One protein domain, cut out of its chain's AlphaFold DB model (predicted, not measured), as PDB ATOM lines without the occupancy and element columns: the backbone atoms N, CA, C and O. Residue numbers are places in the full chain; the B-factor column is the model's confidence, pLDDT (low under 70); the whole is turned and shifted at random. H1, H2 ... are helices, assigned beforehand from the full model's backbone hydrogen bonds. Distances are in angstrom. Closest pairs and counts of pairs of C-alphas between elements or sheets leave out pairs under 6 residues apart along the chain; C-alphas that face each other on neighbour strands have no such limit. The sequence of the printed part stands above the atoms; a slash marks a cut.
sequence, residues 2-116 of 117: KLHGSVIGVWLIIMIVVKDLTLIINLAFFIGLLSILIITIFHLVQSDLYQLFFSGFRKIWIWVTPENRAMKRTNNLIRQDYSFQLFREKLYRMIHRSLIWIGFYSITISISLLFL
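Overview. This is residues 2 to 116 of the 117 residues of the protein "DUF3899 domain-containing protein" of Virgibacillus massiliensis (UniProt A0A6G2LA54). Two long helices, H5 and H2, pack against each other as a narrow V, running opposite ways, and a shorter helix, H1, packs on H5 near the closed end. Beyond the V, H2 leads into H3 and H4 leads into H5, so that H3 and H4 with their link close the far end of a long, open loop with an empty middle; residues 55 to 91 there stand free. The printed part has 115 residues with five named helices, in the order H1, H2, H3, H4, H5, and no named strand; the class is all helix. The whole is extended, with a radius of gyration of the C-alphas of 20.9 A and spans of 63 by 29 by 22 A.

Arrangement. H5, residues 82 to 114, is the longest helix. It touches H2, residues 21 to 46, with 36 pairs of C-alphas within 8 A; the closest C-alphas, of Gly 32 and Gly 103, are 4.1 A apart. The two run opposite ways at a shallow tilt of 31 degrees. H1, residues 2 to 17, touches H5 with residues 3 to 8 alone, beside residues 98 to 105 of H5; the closest C-alphas, of Val 7 and Ile 102, are 6.8 A apart. They run the same way at a steep tilt of 39 degrees. H1 and H2 are close but not clearly touching, with the closest C-alphas, of Met 15 and Ile 24, 7.2 A apart. H3, residues 48 to 64, is close to H2 but not clearly touching it: the C-alphas of Leu 44 and Tyr 50, the closest, are 6.6 A apart, at a steep tilt of 61 degrees. H4, residues 69 to 80, stands likewise to H5, with C-alphas 78 and 84 the closest at 7.1 A and a steep tilt of 66 degrees. H3 and H4 are apart. In H1, H2, H4 and H5 every O i to N i+4 pair is within hydrogen-bond range; in H3 12 of 13 are.

Along the chain. H5 is 47.9 A long, from C-alpha 82 at (81.828, 117.306, 170.687) to C-alpha 114 at (126.132, 133.279, 179.550). H2 measures 37.8 A, H3 24.5 A, H1 23.0 A and H4 16.6 A from first to last C-alpha. H1 begins at C-alpha 2, (108.730, 119.788, 163.248).

Size, cuts and confidence. The two C-alphas farthest apart, of Arg 69 and Leu 116, are 64.3 A from each other. The printed part has no cut, and the four links between the helices are tight. The mean pLDDT of the printed part is 84.4; residues 2 to 4 are under 70.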
ATOM      1  N   LYS A   2     108.748 118.519 164.021       63.16
ATOM      2  CA  LYS A   2     108.730 119.788 163.248       63.16
ATOM      3  C   LYS A   2     108.838 121.076 164.091       63.16
ATOM      4  O   LYS A   2     109.528 122.000 163.683       63.16
ATOM      5  N   LEU A   3     108.216 121.121 165.273       65.00
ATOM      6  CA  LEU A   3     108.214 122.320 166.126       65.00
ATOM      7  C   LEU A   3     109.604 122.646 166.712       65.00
ATOM      8  O   LEU A   3     110.024 123.794 166.690       65.00
ATOM      9  N   HIS A   4     110.336 121.632 167.183       67.25
ATOM     10  CA  HIS A   4     111.652 121.815 167.811       67.25
ATOM     11  C   HIS A   4     112.684 122.361 166.819       67.25
ATOM     12  O   HIS A   4     113.393 123.311 167.131       67.25
ATOM     13  N   GLY A   5     112.710 121.809 165.600       73.69
ATOM     14  CA  GLY A   5     113.600 122.294 164.542       73.69
ATOM     15  C   GLY A   5     113.306 123.742 164.145       73.69
ATOM     16  O   GLY A   5     114.233 124.499 163.885       73.69
ATOM     17  N   SER A   6     112.034 124.155 164.176       78.19
ATOM     18  CA  SER A   6     111.660 125.542 163.886       78.19
ATOM     19  C   SER A   6     112.152 126.516 164.956       78.19
ATOM     20  O   SER A   6     112.643 127.581 164.605       78.19
ATOM     21  N   VAL A   7     112.054 126.169 166.245       77.94
ATOM     22  CA  VAL A   7     112.523 127.042 167.340       77.94
ATOM     23  C   VAL A   7     114.042 127.212 167.292       77.94
ATOM     24  O   VAL A   7     114.541 128.328 167.411       77.94
ATOM     25  N   ILE A   8     114.773 126.120 167.061       79.62
ATOM     26  CA  ILE A   8     116.237 126.149 166.939       79.62
ATOM     27  C   ILE A   8     116.656 126.952 165.701       79.62
ATOM     28  O   ILE A   8     117.555 127.783 165.786       79.62
ATOM     29  N   GLY A   9     115.973 126.764 164.566       84.00
ATOM     30  CA  GLY A   9     116.234 127.525 163.343       84.00
ATOM     31  C   GLY A   9     116.031 129.032 163.517       84.00
ATOM     32  O   GLY A   9     116.860 129.814 163.063       84.00
ATOM     33  N   VAL A  10     114.978 129.447 164.228       85.69
ATOM     34  CA  VAL A  10     114.737 130.866 164.546       85.69
ATOM     35  C   VAL A  10     115.875 131.438 165.393       85.69
ATOM     36  O   VAL A  10     116.384 132.510 165.078       85.69
ATOM     37  N   TRP A  11     116.328 130.710 166.416       82.81
ATOM     38  CA  TRP A  11     117.456 131.144 167.247       82.81
ATOM     39  C   TRP A  11     118.771 131.247 166.473       82.81
ATOM     40  O   TRP A  11     119.510 132.211 166.667       82.81
ATOM     41  N   LEU A  12     119.036 130.319 165.550       83.19
ATOM     42  CA  LEU A  12     120.204 130.387 164.666       83.19
ATOM     43  C   LEU A  12     120.170 131.625 163.763       83.19
ATOM     44  O   LEU A  12     121.185 132.296 163.609       83.19
ATOM     45  N   ILE A  13     119.007 131.967 163.204       87.50
ATOM     46  CA  ILE A  13     118.852 133.183 162.391       87.50
ATOM     47  C   ILE A  13     119.117 134.430 163.243       87.50
ATOM     48  O   ILE A  13     119.855 135.314 162.814       87.50
ATOM     49  N   ILE A  14     118.566 134.490 164.459       85.06
ATOM     50  CA  ILE A  14     118.782 135.616 165.380       85.06
ATOM     51  C   ILE A  14     120.272 135.767 165.714       85.06
ATOM     52  O   ILE A  14     120.776 136.885 165.671       85.06
ATOM     53  N   MET A  15     120.989 134.666 165.966       81.62
ATOM     54  CA  MET A  15     122.440 134.687 166.209       81.62
ATOM     55  C   MET A  15     123.259 135.192 165.015       81.62
ATOM     56  O   MET A  15     124.294 135.817 165.208       81.62
ATOM     57  N   ILE A  16     122.826 134.922 163.780       83.44
ATOM     58  CA  ILE A  16     123.522 135.402 162.574       83.44
ATOM     59  C   ILE A  16     123.283 136.905 162.366       83.44
ATOM     60  O   ILE A  16     124.186 137.629 161.945       83.44
ATOM     61  N   VAL A  17     122.064 137.375 162.642       87.38
ATOM     62  CA  VAL A  17     121.658 138.770 162.420       87.38
ATOM     63  C   VAL A  17     122.186 139.691 163.521       87.38
ATOM     64  O   VAL A  17     122.646 140.798 163.240       87.38
ATOM     65  N   VAL A  18     122.126 139.246 164.775       82.81
ATOM     66  CA  VAL A  18     122.525 140.028 165.946       82.81
ATOM     67  C   VAL A  18     123.945 139.637 166.340       82.81
ATOM     68  O   VAL A  18     124.199 138.513 166.744       82.81
ATOM     69  N   LYS A  19     124.889 140.575 166.243       77.00
ATOM     70  CA  LYS A  19     126.294 140.324 166.619       77.00
ATOM     71  C   LYS A  19     126.581 140.533 168.108       77.00
ATOM     72  O   LYS A  19     127.636 140.128 168.584       77.00
ATOM     73  N   ASP A  20     125.665 141.175 168.829       85.75
ATOM     74  CA  ASP A  20     125.795 141.421 170.262       85.75
ATOM     75  C   ASP A  20     125.284 140.218 171.069       85.75
ATOM     76  O   ASP A  20     124.080 139.979 171.193       85.75
ATOM     77  N   LEU A  21     126.234 139.472 171.631       81.00
ATOM     78  CA  LEU A  21     125.999 138.321 172.499       81.00
ATOM     79  C   LEU A  21     125.169 138.672 173.743       81.00
ATOM     80  O   LEU A  21     124.282 137.905 174.119       81.00
ATOM     81  N   THR A  22     125.388 139.843 174.345       85.81
ATOM     82  CA  THR A  22     124.666 140.271 175.556       85.81
ATOM     83  C   THR A  22     123.196 140.526 175.240       85.81
ATOM     84  O   THR A  22     122.301 140.128 175.990       85.81
ATOM     85  N   LEU A  23     122.927 141.144 174.087       86.81
ATOM     86  CA  LEU A  23     121.567 141.392 173.621       86.81
ATOM     87  C   LEU A  23     120.820 140.080 173.343       86.81
ATOM     88  O   LEU A  23     119.658 139.950 173.728       86.81
ATOM     89  N   ILE A  24     121.488 139.091 172.743       86.88
ATOM     90  CA  ILE A  24     120.914 137.758 172.497       86.88
ATOM     91  C   ILE A  24     120.560 137.066 173.815       86.88
ATOM     92  O   ILE A  24     119.460 136.527 173.932       86.88
ATOM     93  N   ILE A  25     121.447 137.103 174.815       86.50
ATOM     94  CA  ILE A  25     121.207 136.491 176.132       86.50
ATOM     95  C   ILE A  25     119.981 137.103 176.804       86.50
ATOM     96  O   ILE A  25     119.105 136.364 177.261       86.50
ATOM     97  N   ASN A  26     119.898 138.436 176.829       89.25
ATOM     98  CA  ASN A  26     118.785 139.158 177.444       89.25
ATOM     99  C   ASN A  26     117.465 138.881 176.723       89.25
ATOM    100  O   ASN A  26     116.442 138.639 177.366       89.25
ATOM    101  N   LEU A  27     117.487 138.854 175.389       88.69
ATOM    102  CA  LEU A  27     116.313 138.532 174.584       88.69
ATOM    103  C   LEU A  27     115.858 137.084 174.823       88.69
ATOM    104  O   LEU A  27     114.667 136.830 175.008       88.69
ATOM    105  N   ALA A  28     116.800 136.137 174.868       88.31
ATOM    106  CA  ALA A  28     116.527 134.725 175.121       88.31
ATOM    107  C   ALA A  28     115.928 134.505 176.509       88.31
ATOM    108  O   ALA A  28     114.935 133.784 176.655       88.31
ATOM    109  N   PHE A  29     116.480 135.180 177.514       88.00
ATOM    110  CA  PHE A  29     115.957 135.155 178.870       88.00
ATOM    111  C   PHE A  29     114.546 135.747 178.939       88.00
ATOM    112  O   PHE A  29     113.641 135.122 179.492       88.00
ATOM    113  N   PHE A  30     114.330 136.908 178.315       90.12
ATOM    114  CA  PHE A  30     113.035 137.582 178.292       90.12
ATOM    115  C   PHE A  30     111.943 136.720 177.649       90.12
ATOM    116  O   PHE A  30     110.870 136.555 178.226       90.12
ATOM    117  N   ILE A  31     112.221 136.110 176.492       89.38
ATOM    118  CA  ILE A  31     111.285 135.202 175.810       89.38
ATOM    119  C   ILE A  31     110.992 133.968 176.675       89.38
ATOM    120  O   ILE A  31     109.845 133.521 176.761       89.38
ATOM    121  N   GLY A  32     112.014 133.442 177.355       87.38
ATOM    122  CA  GLY A  32     111.873 132.354 178.318       87.38
ATOM    123  C   GLY A  32     110.917 132.699 179.458       87.38
ATOM    124  O   GLY A  32     109.959 131.967 179.722       87.38
ATOM    125  N   LEU A  33     111.141 133.851 180.085       90.06
ATOM    126  CA  LEU A  33     110.344 134.359 181.196       90.06
ATOM    127  C   LEU A  33     108.902 134.654 180.769       90.06
ATOM    128  O   LEU A  33     107.962 134.259 181.457       90.06
ATOM    129  N   LEU A  34     108.716 135.274 179.602       91.31
ATOM    130  CA  LEU A  34     107.398 135.554 179.039       91.31
ATOM    131  C   LEU A  34     106.606 134.263 178.793       91.31
ATOM    132  O   LEU A  34     105.415 134.199 179.093       91.31
ATOM    133  N   SER A  35     107.266 133.210 178.304       88.56
ATOM    134  CA  SER A  35     106.620 131.913 178.107       88.56
ATOM    135  C   SER A  35     106.130 131.305 179.425       88.56
ATOM    136  O   SER A  35     104.972 130.891 179.528       88.56
ATOM    137  N   ILE A  36     106.977 131.308 180.463       89.00
ATOM    138  CA  ILE A  36     106.605 130.831 181.805       89.00
ATOM    139  C   ILE A  36     105.445 131.653 182.369       89.00
ATOM    140  O   ILE A  36     104.504 131.088 182.930       89.00
ATOM    141  N   LEU A  37     105.476 132.973 182.193       91.56
ATOM    142  CA  LEU A  37     104.417 133.867 182.648       91.56
ATOM    143  C   LEU A  37     103.078 133.537 181.976       91.56
ATOM    144  O   LEU A  37     102.069 133.387 182.663       91.56
ATOM    145  N   ILE A  38     103.070 133.329 180.658       89.44
ATOM    146  CA  ILE A  38     101.869 132.921 179.919       89.44
ATOM    147  C   ILE A  38     101.351 131.570 180.429       89.44
ATOM    148  O   ILE A  38     100.155 131.434 180.693       89.44
ATOM    149  N   ILE A  39     102.227 130.578 180.613       89.25
ATOM    150  CA  ILE A  39     101.851 129.262 181.157       89.25
ATOM    151  C   ILE A  39     101.225 129.402 182.547       89.25
ATOM    152  O   ILE A  39     100.199 128.782 182.827       89.25
ATOM    153  N   THR A  40     101.813 130.244 183.393       88.62
ATOM    154  CA  THR A  40     101.331 130.509 184.750       88.62
ATOM    155  C   THR A  40      99.943 131.141 184.723       88.62
ATOM    156  O   THR A  40      99.059 130.689 185.444       88.62
ATOM    157  N   ILE A  41      99.704 132.116 183.838       88.12
ATOM    158  CA  ILE A  41      98.375 132.714 183.642       88.12
ATOM    159  C   ILE A  41      97.369 131.655 183.186       88.12
ATOM    160  O   ILE A  41      96.275 131.576 183.739       88.12
ATOM    161  N   PHE A  42      97.725 130.808 182.215       86.25
ATOM    162  CA  PHE A  42      96.844 129.725 181.769       86.25
ATOM    163  C   PHE A  42      96.488 128.765 182.903       86.25
ATOM    164  O   PHE A  42      95.332 128.357 183.015       86.25
ATOM    165  N   HIS A  43      97.467 128.411 183.733       85.69
ATOM    166  CA  HIS A  43      97.246 127.550 184.885       85.69
ATOM    167  C   HIS A  43      96.346 128.228 185.924       85.69
ATOM    168  O   HIS A  43      95.409 127.617 186.433       85.69
ATOM    169  N   LEU A  44      96.558 129.522 186.167       86.81
ATOM    170  CA  LEU A  44      95.752 130.317 187.085       86.81
ATOM    171  C   LEU A  44      94.301 130.438 186.605       86.81
ATOM    172  O   LEU A  44      93.392 130.227 187.397       86.81
ATOM    173  N   VAL A  45      94.063 130.686 185.316       84.31
ATOM    174  CA  VAL A  45      92.709 130.746 184.730       84.31
ATOM    175  C   VAL A  45      91.982 129.401 184.825       84.31
ATOM    176  O   VAL A  45      90.763 129.364 184.987       84.31
ATOM    177  N   GLN A  46      92.711 128.287 184.725       80.19
ATOM    178  CA  GLN A  46      92.131 126.954 184.893       80.19
ATOM    179  C   GLN A  46      91.941 126.544 186.353       80.19
ATOM    180  O   GLN A  46      91.204 125.593 186.602       80.19
ATOM    181  N   SER A  47      92.568 127.246 187.298       85.81
ATOM    182  CA  SER A  47      92.468 126.918 188.715       85.81
ATOM    183  C   SER A  47      91.039 127.051 189.243       85.81
ATOM    184  O   SER A  47      90.267 127.927 188.830       85.81
ATOM    185  N   ASP A  48      90.715 126.222 190.231       80.75
ATOM    186  CA  ASP A  48      89.420 126.262 190.911       80.75
ATOM    187  C   ASP A  48      89.183 127.607 191.606       80.75
ATOM    188  O   ASP A  48      88.050 128.075 191.675       80.75
ATOM    189  N   LEU A  49      90.247 128.281 192.053       83.25
ATOM    190  CA  LEU A  49      90.174 129.614 192.656       83.25
ATOM    191  C   LEU A  49      89.656 130.660 191.667       83.25
ATOM    192  O   LEU A  49      88.775 131.450 192.009       83.25
ATOM    193  N   TYR A  50      90.166 130.649 190.433       81.94
ATOM    194  CA  TYR A  50      89.695 131.552 189.386       81.94
ATOM    195  C   TYR A  50      88.235 131.260 189.038       81.94
ATOM    196  O   TYR A  50      87.414 132.178 188.978       81.94
ATOM    197  N   GLN A  51      87.869 129.985 188.883       82.94
ATOM    198  CA  GLN A  51      86.477 129.611 188.628       82.94
ATOM    199  C   GLN A  51      85.548 130.028 189.772       82.94
ATOM    200  O   GLN A  51      84.468 130.556 189.513       82.94
ATOM    201  N   LEU A  52      85.971 129.851 191.026       81.81
ATOM    202  CA  LEU A  52      85.206 130.233 192.208       81.81
ATOM    203  C   LEU A  52      84.988 131.749 192.251       81.81
ATOM    204  O   LEU A  52      83.839 132.190 192.359       81.81
ATOM    205  N   PHE A  53      86.060 132.529 192.078       83.81
ATOM    206  CA  PHE A  53      86.028 133.992 192.051       83.81
ATOM    207  C   PHE A  53      85.079 134.504 190.961       83.81
ATOM    208  O   PHE A  53      84.137 135.247 191.243       83.81
ATOM    209  N   PHE A  54      85.241 134.030 189.723       83.94
ATOM    210  CA  PHE A  54      84.399 134.450 188.602       83.94
ATOM    211  C   PHE A  54      82.975 133.886 188.655       83.94
ATOM    212  O   PHE A  54      82.065 134.492 188.087       83.94
ATOM    213  N   SER A  55      82.726 132.778 189.363       83.12
ATOM    214  CA  SER A  55      81.359 132.275 189.556       83.12
ATOM    215  C   SER A  55      80.490 133.259 190.343       83.12
ATOM    216  O   SER A  55      79.307 133.409 190.028       83.12
ATOM    217  N   GLY A  56      81.074 133.971 191.315       83.06
ATOM    218  CA  GLY A  56      80.396 135.022 192.074       83.06
ATOM    219  C   GLY A  56      79.990 136.187 191.173       83.06
ATOM    220  O   GLY A  56      78.811 136.536 191.106       83.06
ATOM    221  N   PHE A  57      80.936 136.710 190.386       85.88
ATOM    222  CA  PHE A  57      80.661 137.762 189.399       85.88
ATOM    223  C   PHE A  57      79.638 137.332 188.351       85.88
ATOM    224  O   PHE A  57      78.758 138.109 187.993       85.88
ATOM    225  N   ARG A  58      79.690 136.077 187.895       82.69
ATOM    226  CA  ARG A  58      78.713 135.543 186.943       82.69
ATOM    227  C   ARG A  58      77.294 135.553 187.510       82.69
ATOM    228  O   ARG A  58      76.366 135.884 186.779       82.69
ATOM    229  N   LYS A  59      77.107 135.207 188.787       83.19
ATOM    230  CA  LYS A  59      75.787 135.265 189.442       83.19
ATOM    231  C   LYS A  59      75.249 136.696 189.500       83.19
ATOM    232  O   LYS A  59      74.081 136.905 189.187       83.19
ATOM    233  N   ILE A  60      76.104 137.666 189.827       85.94
ATOM    234  CA  ILE A  60      75.747 139.094 189.826       85.94
ATOM    235  C   ILE A  60      75.390 139.554 188.405       85.94
ATOM    236  O   ILE A  60      74.371 140.203 188.197       85.94
ATOM    237  N   TRP A  61      76.180 139.155 187.407       82.62
ATOM    238  CA  TRP A  61      75.941 139.512 186.010       82.62
ATOM    239  C   TRP A  61      74.618 138.964 185.472       82.62
ATOM    240  O   TRP A  61      73.893 139.682 184.798       82.62
ATOM    241  N   ILE A  62      74.265 137.718 185.804       84.25
ATOM    242  CA  ILE A  62      72.973 137.119 185.420       84.25
ATOM    243  C   ILE A  62      71.798 137.894 186.031       84.25
ATOM    244  O   ILE A  62      70.730 137.957 185.426       84.25
ATOM    245  N   TRP A  63      71.985 138.494 187.208       85.44
ATOM    246  CA  TRP A  63      70.968 139.327 187.842       85.44
ATOM    247  C   TRP A  63      70.786 140.671 187.119       85.44
ATOM    248  O   TRP A  63      69.657 141.112 186.927       85.44
ATOM    249  N   VAL A  64      71.880 141.287 186.657       87.38
ATOM    250  CA  VAL A  64      71.863 142.562 185.911       87.38
ATOM    251  C   VAL A  64      71.433 142.373 184.451       87.38
ATOM    252  O   VAL A  64      70.737 143.212 183.885       87.38
ATOM    253  N   THR A  65      71.851 141.284 183.813       82.69
ATOM    254  CA  THR A  65      71.566 140.968 182.409       82.69
ATOM    255  C   THR A  65      71.038 139.536 182.312       82.69
ATOM    256  O   THR A  65      71.817 138.600 182.095       82.69
ATOM    257  N   PRO A  66      69.719 139.336 182.488       79.44
ATOM    258  CA  PRO A  66      69.126 138.010 182.446       79.44
ATOM    259  C   PRO A  66      69.356 137.340 181.088       79.44
ATOM    260  O   PRO A  66      69.132 137.914 180.021       79.44
ATOM    261  N   GLU A  67      69.820 136.094 181.138       80.00
ATOM    262  CA  GLU A  67      70.152 135.301 179.956       80.00
ATOM    263  C   GLU A  67      68.882 135.037 179.124       80.00
ATOM    264  O   GLU A  67      67.912 134.447 179.611       80.00
ATOM    265  N   ASN A  68      68.862 135.458 177.855       84.88
ATOM    266  CA  ASN A  68      67.701 135.221 176.998       84.88
ATOM    267  C   ASN A  68      67.633 133.749 176.522       84.88
ATOM    268  O   ASN A  68      68.618 133.000 176.545       84.88
ATOM    269  N   ARG A  69      66.455 133.316 176.048       83.12
ATOM    270  CA  ARG A  69      66.236 131.930 175.585       83.12
ATOM    271  C   ARG A  69      67.151 131.526 174.422       83.12
ATOM    272  O   ARG A  69      67.549 130.364 174.354       83.12
ATOM    273  N   ALA A  70      67.483 132.455 173.526       84.00
ATOM    274  CA  ALA A  70      68.354 132.189 172.384       84.00
ATOM    275  C   ALA A  70      69.800 131.923 172.836       84.00
ATOM    276  O   ALA A  70      70.392 130.927 172.436       84.00
ATOM    277  N   MET A  71      70.323 132.733 173.754       81.88
ATOM    278  CA  MET A  71      71.655 132.605 174.341       81.88
ATOM    279  C   MET A  71      71.800 131.293 175.113       81.88
ATOM    280  O   MET A  71      72.782 130.575 174.936       81.88
ATOM    281  N   LYS A  72      70.773 130.907 175.881       83.88
ATOM    282  CA  LYS A  72      70.741 129.615 176.581       83.88
ATOM    283  C   LYS A  72      70.754 128.429 175.609       83.88
ATOM    284  O   LYS A  72      71.437 127.435 175.853       83.88
ATOM    285  N   ARG A  73      70.036 128.537 174.485       85.19
ATOM    286  CA  ARG A  73      70.002 127.507 173.437       85.19
ATOM    287  C   ARG A  73      71.355 127.382 172.736       85.19
ATOM    288  O   ARG A  73      71.861 126.272 172.622       85.19
ATOM    289  N   THR A  74      71.975 128.499 172.361       84.81
ATOM    290  CA  THR A  74      73.317 128.526 171.759       84.81
ATOM    291  C   THR A  74      74.373 127.963 172.708       84.81
ATOM    292  O   THR A  74      75.162 127.113 172.308       84.81
ATOM    293  N   ASN A  75      74.341 128.342 173.990       82.75
ATOM    294  CA  ASN A  75      75.253 127.799 174.999       82.75
ATOM    295  C   ASN A  75      75.105 126.279 175.162       82.75
ATOM    296  O   ASN A  75      76.107 125.580 175.312       82.75
ATOM    297  N   ASN A  76      73.882 125.749 175.106       84.56
ATOM    298  CA  ASN A  76      73.651 124.306 175.161       84.56
ATOM    299  C   ASN A  76      74.159 123.586 173.905       84.56
ATOM    300  O   ASN A  76      74.794 122.544 174.038       84.56
ATOM    301  N   LEU A  77      73.947 124.157 172.716       84.69
ATOM    302  CA  LEU A  77      74.448 123.594 171.459       84.69
ATOM    303  C   LEU A  77      75.983 123.553 171.432       84.69
ATOM    304  O   LEU A  77      76.556 122.510 171.143       84.69
ATOM    305  N   ILE A  78      76.655 124.635 171.842       82.94
ATOM    306  CA  ILE A  78      78.127 124.693 171.930       82.94
ATOM    307  C   ILE A  78      78.669 123.683 172.949       82.94
ATOM    308  O   ILE A  78      79.731 123.096 172.755       82.94
ATOM    309  N   ARG A  79      77.950 123.464 174.056       82.38
ATOM    310  CA  ARG A  79      78.331 122.459 175.059       82.38
ATOM    311  C   ARG A  79      78.135 121.031 174.563       82.38
ATOM    312  O   ARG A  79      78.866 120.161 175.010       82.38
ATOM    313  N   GLN A  80      77.172 120.780 173.690       85.50
ATOM    314  CA  GLN A  80      76.905 119.442 173.156       85.50
ATOM    315  C   GLN A  80      77.728 119.133 171.899       85.50
ATOM    316  O   GLN A  80      77.876 117.966 171.544       85.50
ATOM    317  N   ASP A  81      78.301 120.152 171.255       87.38
ATOM    318  CA  ASP A  81      79.178 119.981 170.103       87.38
ATOM    319  C   ASP A  81      80.535 119.393 170.519       87.38
ATOM    320  O   ASP A  81      81.478 120.082 170.925       87.38
ATOM    321  N   TYR A  82      80.624 118.072 170.397       83.12
ATOM    322  CA  TYR A  82      81.828 117.306 170.687       83.12
ATOM    323  C   TYR A  82      83.024 117.733 169.822       83.12
ATOM    324  O   TYR A  82      84.161 117.740 170.294       83.12
ATOM    325  N   SER A  83      82.783 118.150 168.573       86.12
ATOM    326  CA  SER A  83      83.848 118.578 167.664       86.12
ATOM    327  C   SER A  83      84.503 119.873 168.146       86.12
ATOM    328  O   SER A  83      85.734 119.983 168.173       86.12
ATOM    329  N   PHE A  84      83.689 120.813 168.633       82.38
ATOM    330  CA  PHE A  84      84.158 122.073 169.194       82.38
ATOM    331  C   PHE A  84      84.942 121.861 170.493       82.38
ATOM    332  O   PHE A  84      86.007 122.457 170.686       82.38
ATOM    333  N   GLN A  85      84.465 120.971 171.370       83.31
ATOM    334  CA  GLN A  85      85.187 120.635 172.599       83.31
ATOM    335  C   GLN A  85      86.554 120.008 172.309       83.31
ATOM    336  O   GLN A  85      87.567 120.462 172.850       83.31
ATOM    337  N   LEU A  86      86.605 119.029 171.401       86.12
ATOM    338  CA  LEU A  86      87.853 118.394 170.982       86.12
ATOM    339  C   LEU A  86      88.829 119.392 170.359       86.12
ATOM    340  O   LEU A  86      90.028 119.349 170.648       86.12
ATOM    341  N   PHE A  87      88.334 120.298 169.516       85.00
ATOM    342  CA  PHE A  87      89.150 121.342 168.909       85.00
ATOM    343  C   PHE A  87      89.767 122.259 169.968       85.00
ATOM    344  O   PHE A  87      90.981 122.475 169.960       85.00
ATOM    345  N   ARG A  88      88.958 122.733 170.923       83.75
ATOM    346  CA  ARG A  88      89.418 123.596 172.017       83.75
ATOM    347  C   ARG A  88      90.494 122.916 172.858       83.75
ATOM    348  O   ARG A  88      91.532 123.517 173.126       83.75
ATOM    349  N   GLU A  89      90.281 121.660 173.245       85.88
ATOM    350  CA  GLU A  89      91.282 120.905 174.002       85.88
ATOM    351  C   GLU A  89      92.562 120.661 173.203       85.88
ATOM    352  O   GLU A  89      93.666 120.762 173.739       85.88
ATOM    353  N   LYS A  90      92.435 120.331 171.914       86.56
ATOM    354  CA  LYS A  90      93.586 120.091 171.044       86.56
ATOM    355  C   LYS A  90      94.414 121.360 170.871       86.56
ATOM    356  O   LYS A  90      95.636 121.286 170.992       86.56
ATOM    357  N   LEU A  91      93.768 122.506 170.652       84.81
ATOM    358  CA  LEU A  91      94.438 123.804 170.613       84.81
ATOM    359  C   LEU A  91      95.122 124.121 171.936       84.81
ATOM    360  O   LEU A  91      96.299 124.472 171.931       84.81
ATOM    361  N   TYR A  92      94.425 123.939 173.059       84.25
ATOM    362  CA  TYR A  92      94.997 124.181 174.379       84.25
ATOM    363  C   TYR A  92      96.259 123.338 174.605       84.25
ATOM    364  O   TYR A  92      97.322 123.880 174.900       84.25
ATOM    365  N   ARG A  93      96.180 122.021 174.371       85.88
ATOM    366  CA  ARG A  93      97.329 121.110 174.498       85.88
ATOM    367  C   ARG A  93      98.473 121.493 173.559       85.88
ATOM    368  O   ARG A  93      99.633 121.411 173.955       85.88
ATOM    369  N   MET A  94      98.165 121.906 172.329       85.94
ATOM    370  CA  MET A  94      99.168 122.308 171.343       85.94
ATOM    371  C   MET A  94      99.884 123.600 171.748       85.94
ATOM    372  O   MET A  94     101.113 123.646 171.700       85.94
ATOM    373  N   ILE A  95      99.137 124.621 172.175       84.88
ATOM    374  CA  ILE A  95      99.670 125.919 172.609       84.88
ATOM    375  C   ILE A  95     100.505 125.737 173.874       84.88
ATOM    376  O   ILE A  95     101.665 126.137 173.901       84.88
ATOM    377  N   HIS A  96      99.957 125.053 174.879       84.12
ATOM    378  CA  HIS A  96     100.635 124.807 176.148       84.12
ATOM    379  C   HIS A  96     101.950 124.043 175.952       84.12
ATOM    380  O   HIS A  96     103.000 124.467 176.428       84.12
ATOM    381  N   ARG A  97     101.922 122.955 175.166       86.06
ATOM    382  CA  ARG A  97     103.131 122.193 174.835       86.06
ATOM    383  C   ARG A  97     104.147 123.061 174.092       86.06
ATOM    384  O   ARG A  97     105.325 123.011 174.424       86.06
ATOM    385  N   SER A  98     103.710 123.851 173.112       84.31
ATOM    386  CA  SER A  98     104.603 124.724 172.339       84.31
ATOM    387  C   SER A  98     105.279 125.779 173.212       84.31
ATOM    388  O   SER A  98     106.492 125.944 173.118       84.31
ATOM    389  N   LEU A  99     104.523 126.439 174.093       86.00
ATOM    390  CA  LEU A  99     105.042 127.432 175.036       86.00
ATOM    391  C   LEU A  99     106.099 126.829 175.963       86.00
ATOM    392  O   LEU A  99     107.186 127.393 176.073       86.00
ATOM    393  N   ILE A 100     105.833 125.662 176.561       86.19
ATOM    394  CA  ILE A 100     106.807 124.994 177.440       86.19
ATOM    395  C   ILE A 100     108.123 124.763 176.699       86.19
ATOM    396  O   ILE A 100     109.182 125.121 177.206       86.19
ATOM    397  N   TRP A 101     108.060 124.215 175.483       86.25
ATOM    398  CA  TRP A 101     109.265 123.963 174.696       86.25
ATOM    399  C   TRP A 101     110.001 125.249 174.334       86.25
ATOM    400  O   TRP A 101     111.211 125.315 174.521       86.25
ATOM    401  N   ILE A 102     109.290 126.279 173.865       85.94
ATOM    402  CA  ILE A 102     109.888 127.585 173.550       85.94
ATOM    403  C   ILE A 102     110.588 128.159 174.783       85.94
ATOM    404  O   ILE A 102     111.748 128.547 174.692       85.94
ATOM    405  N   GLY A 103     109.914 128.156 175.936       84.00
ATOM    406  CA  GLY A 103     110.465 128.667 177.189       84.00
ATOM    407  C   GLY A 103     111.719 127.908 177.611       84.00
ATOM    408  O   GLY A 103     112.751 128.519 177.880       84.00
ATOM    409  N   PHE A 104     111.659 126.575 177.582       88.38
ATOM    410  CA  PHE A 104     112.775 125.714 177.966       88.38
ATOM    411  C   PHE A 104     114.002 125.918 177.069       88.38
ATOM    412  O   PHE A 104     115.108 126.105 177.575       88.38
ATOM    413  N   TYR A 105     113.819 125.949 175.744       87.94
ATOM    414  CA  TYR A 105     114.923 126.199 174.812       87.94
ATOM    415  C   TYR A 105     115.513 127.596 174.986       87.94
ATOM    416  O   TYR A 105     116.731 127.736 175.010       87.94
ATOM    417  N   SER A 106     114.668 128.612 175.146       85.81
ATOM    418  CA  SER A 106     115.108 130.001 175.280       85.81
ATOM    419  C   SER A 106     115.942 130.217 176.549       85.81
ATOM    420  O   SER A 106     117.002 130.837 176.497       85.81
ATOM    421  N   ILE A 107     115.526 129.626 177.674       88.25
ATOM    422  CA  ILE A 107     116.287 129.677 178.932       88.25
ATOM    423  C   ILE A 107     117.592 128.888 178.812       88.25
ATOM    424  O   ILE A 107     118.641 129.383 179.212       88.25
ATOM    425  N   THR A 108     117.550 127.694 178.215       88.25
ATOM    426  CA  THR A 108     118.755 126.870 178.026       88.25
ATOM    427  C   THR A 108     119.791 127.590 177.159       88.25
ATOM    428  O   THR A 108     120.967 127.607 177.503       88.25
ATOM    429  N   ILE A 109     119.367 128.228 176.062       85.75
ATOM    430  CA  ILE A 109     120.246 129.019 175.187       85.75
ATOM    431  C   ILE A 109     120.836 130.209 175.945       85.75
ATOM    432  O   ILE A 109     122.037 130.446 175.852       85.75
ATOM    433  N   SER A 110     120.012 130.926 176.717       87.12
ATOM    434  CA  SER A 110     120.459 132.056 177.535       87.12
ATOM    435  C   SER A 110     121.551 131.644 178.530       87.12
ATOM    436  O   SER A 110     122.612 132.260 178.558       87.12
ATOM    437  N   ILE A 111     121.333 130.558 179.281       88.81
ATOM    438  CA  ILE A 111     122.306 130.035 180.250       88.81
ATOM    439  C   ILE A 111     123.587 129.580 179.542       88.81
ATOM    440  O   ILE A 111     124.679 129.951 179.960       88.81
ATOM    441  N   SER A 112     123.474 128.817 178.451       86.81
ATOM    442  CA  SER A 112     124.639 128.328 177.702       86.81
ATOM    443  C   SER A 112     125.495 129.458 177.123       86.81
ATOM    444  O   SER A 112     126.716 129.366 177.152       86.81
ATOM    445  N   LEU A 113     124.873 130.523 176.606       84.12
ATOM    446  CA  LEU A 113     125.588 131.697 176.099       84.12
ATOM    447  C   LEU A 113     126.229 132.513 177.221       84.12
ATOM    448  O   LEU A 113     127.318 133.040 177.028       84.12
ATOM    449  N   LEU A 114     125.579 132.596 178.383       84.12
ATOM    450  CA  LEU A 114     126.132 133.279 179.550       84.12
ATOM    451  C   LEU A 114     127.410 132.602 180.054       84.12
ATOM    452  O   LEU A 114     128.329 133.299 180.452       84.12
ATOM    453  N   PHE A 115     127.502 131.270 179.983       84.56
ATOM    454  CA  PHE A 115     128.737 130.535 180.300       84.56
ATOM    455  C   PHE A 115     129.871 130.731 179.281       84.56
ATOM    456  O   PHE A 115     131.000 130.331 179.553       84.56
ATOM    457  N   LEU A 116     129.565 131.264 178.096       80.56
ATOM    458  CA  LEU A 116     130.517 131.441 176.999       80.56
ATOM    459  C   LEU A 116     131.104 132.864 176.946       80.56
ATOM    460  O   LEU A 116     132.076 133.087 176.224       80.56
TER     461      LEU A 116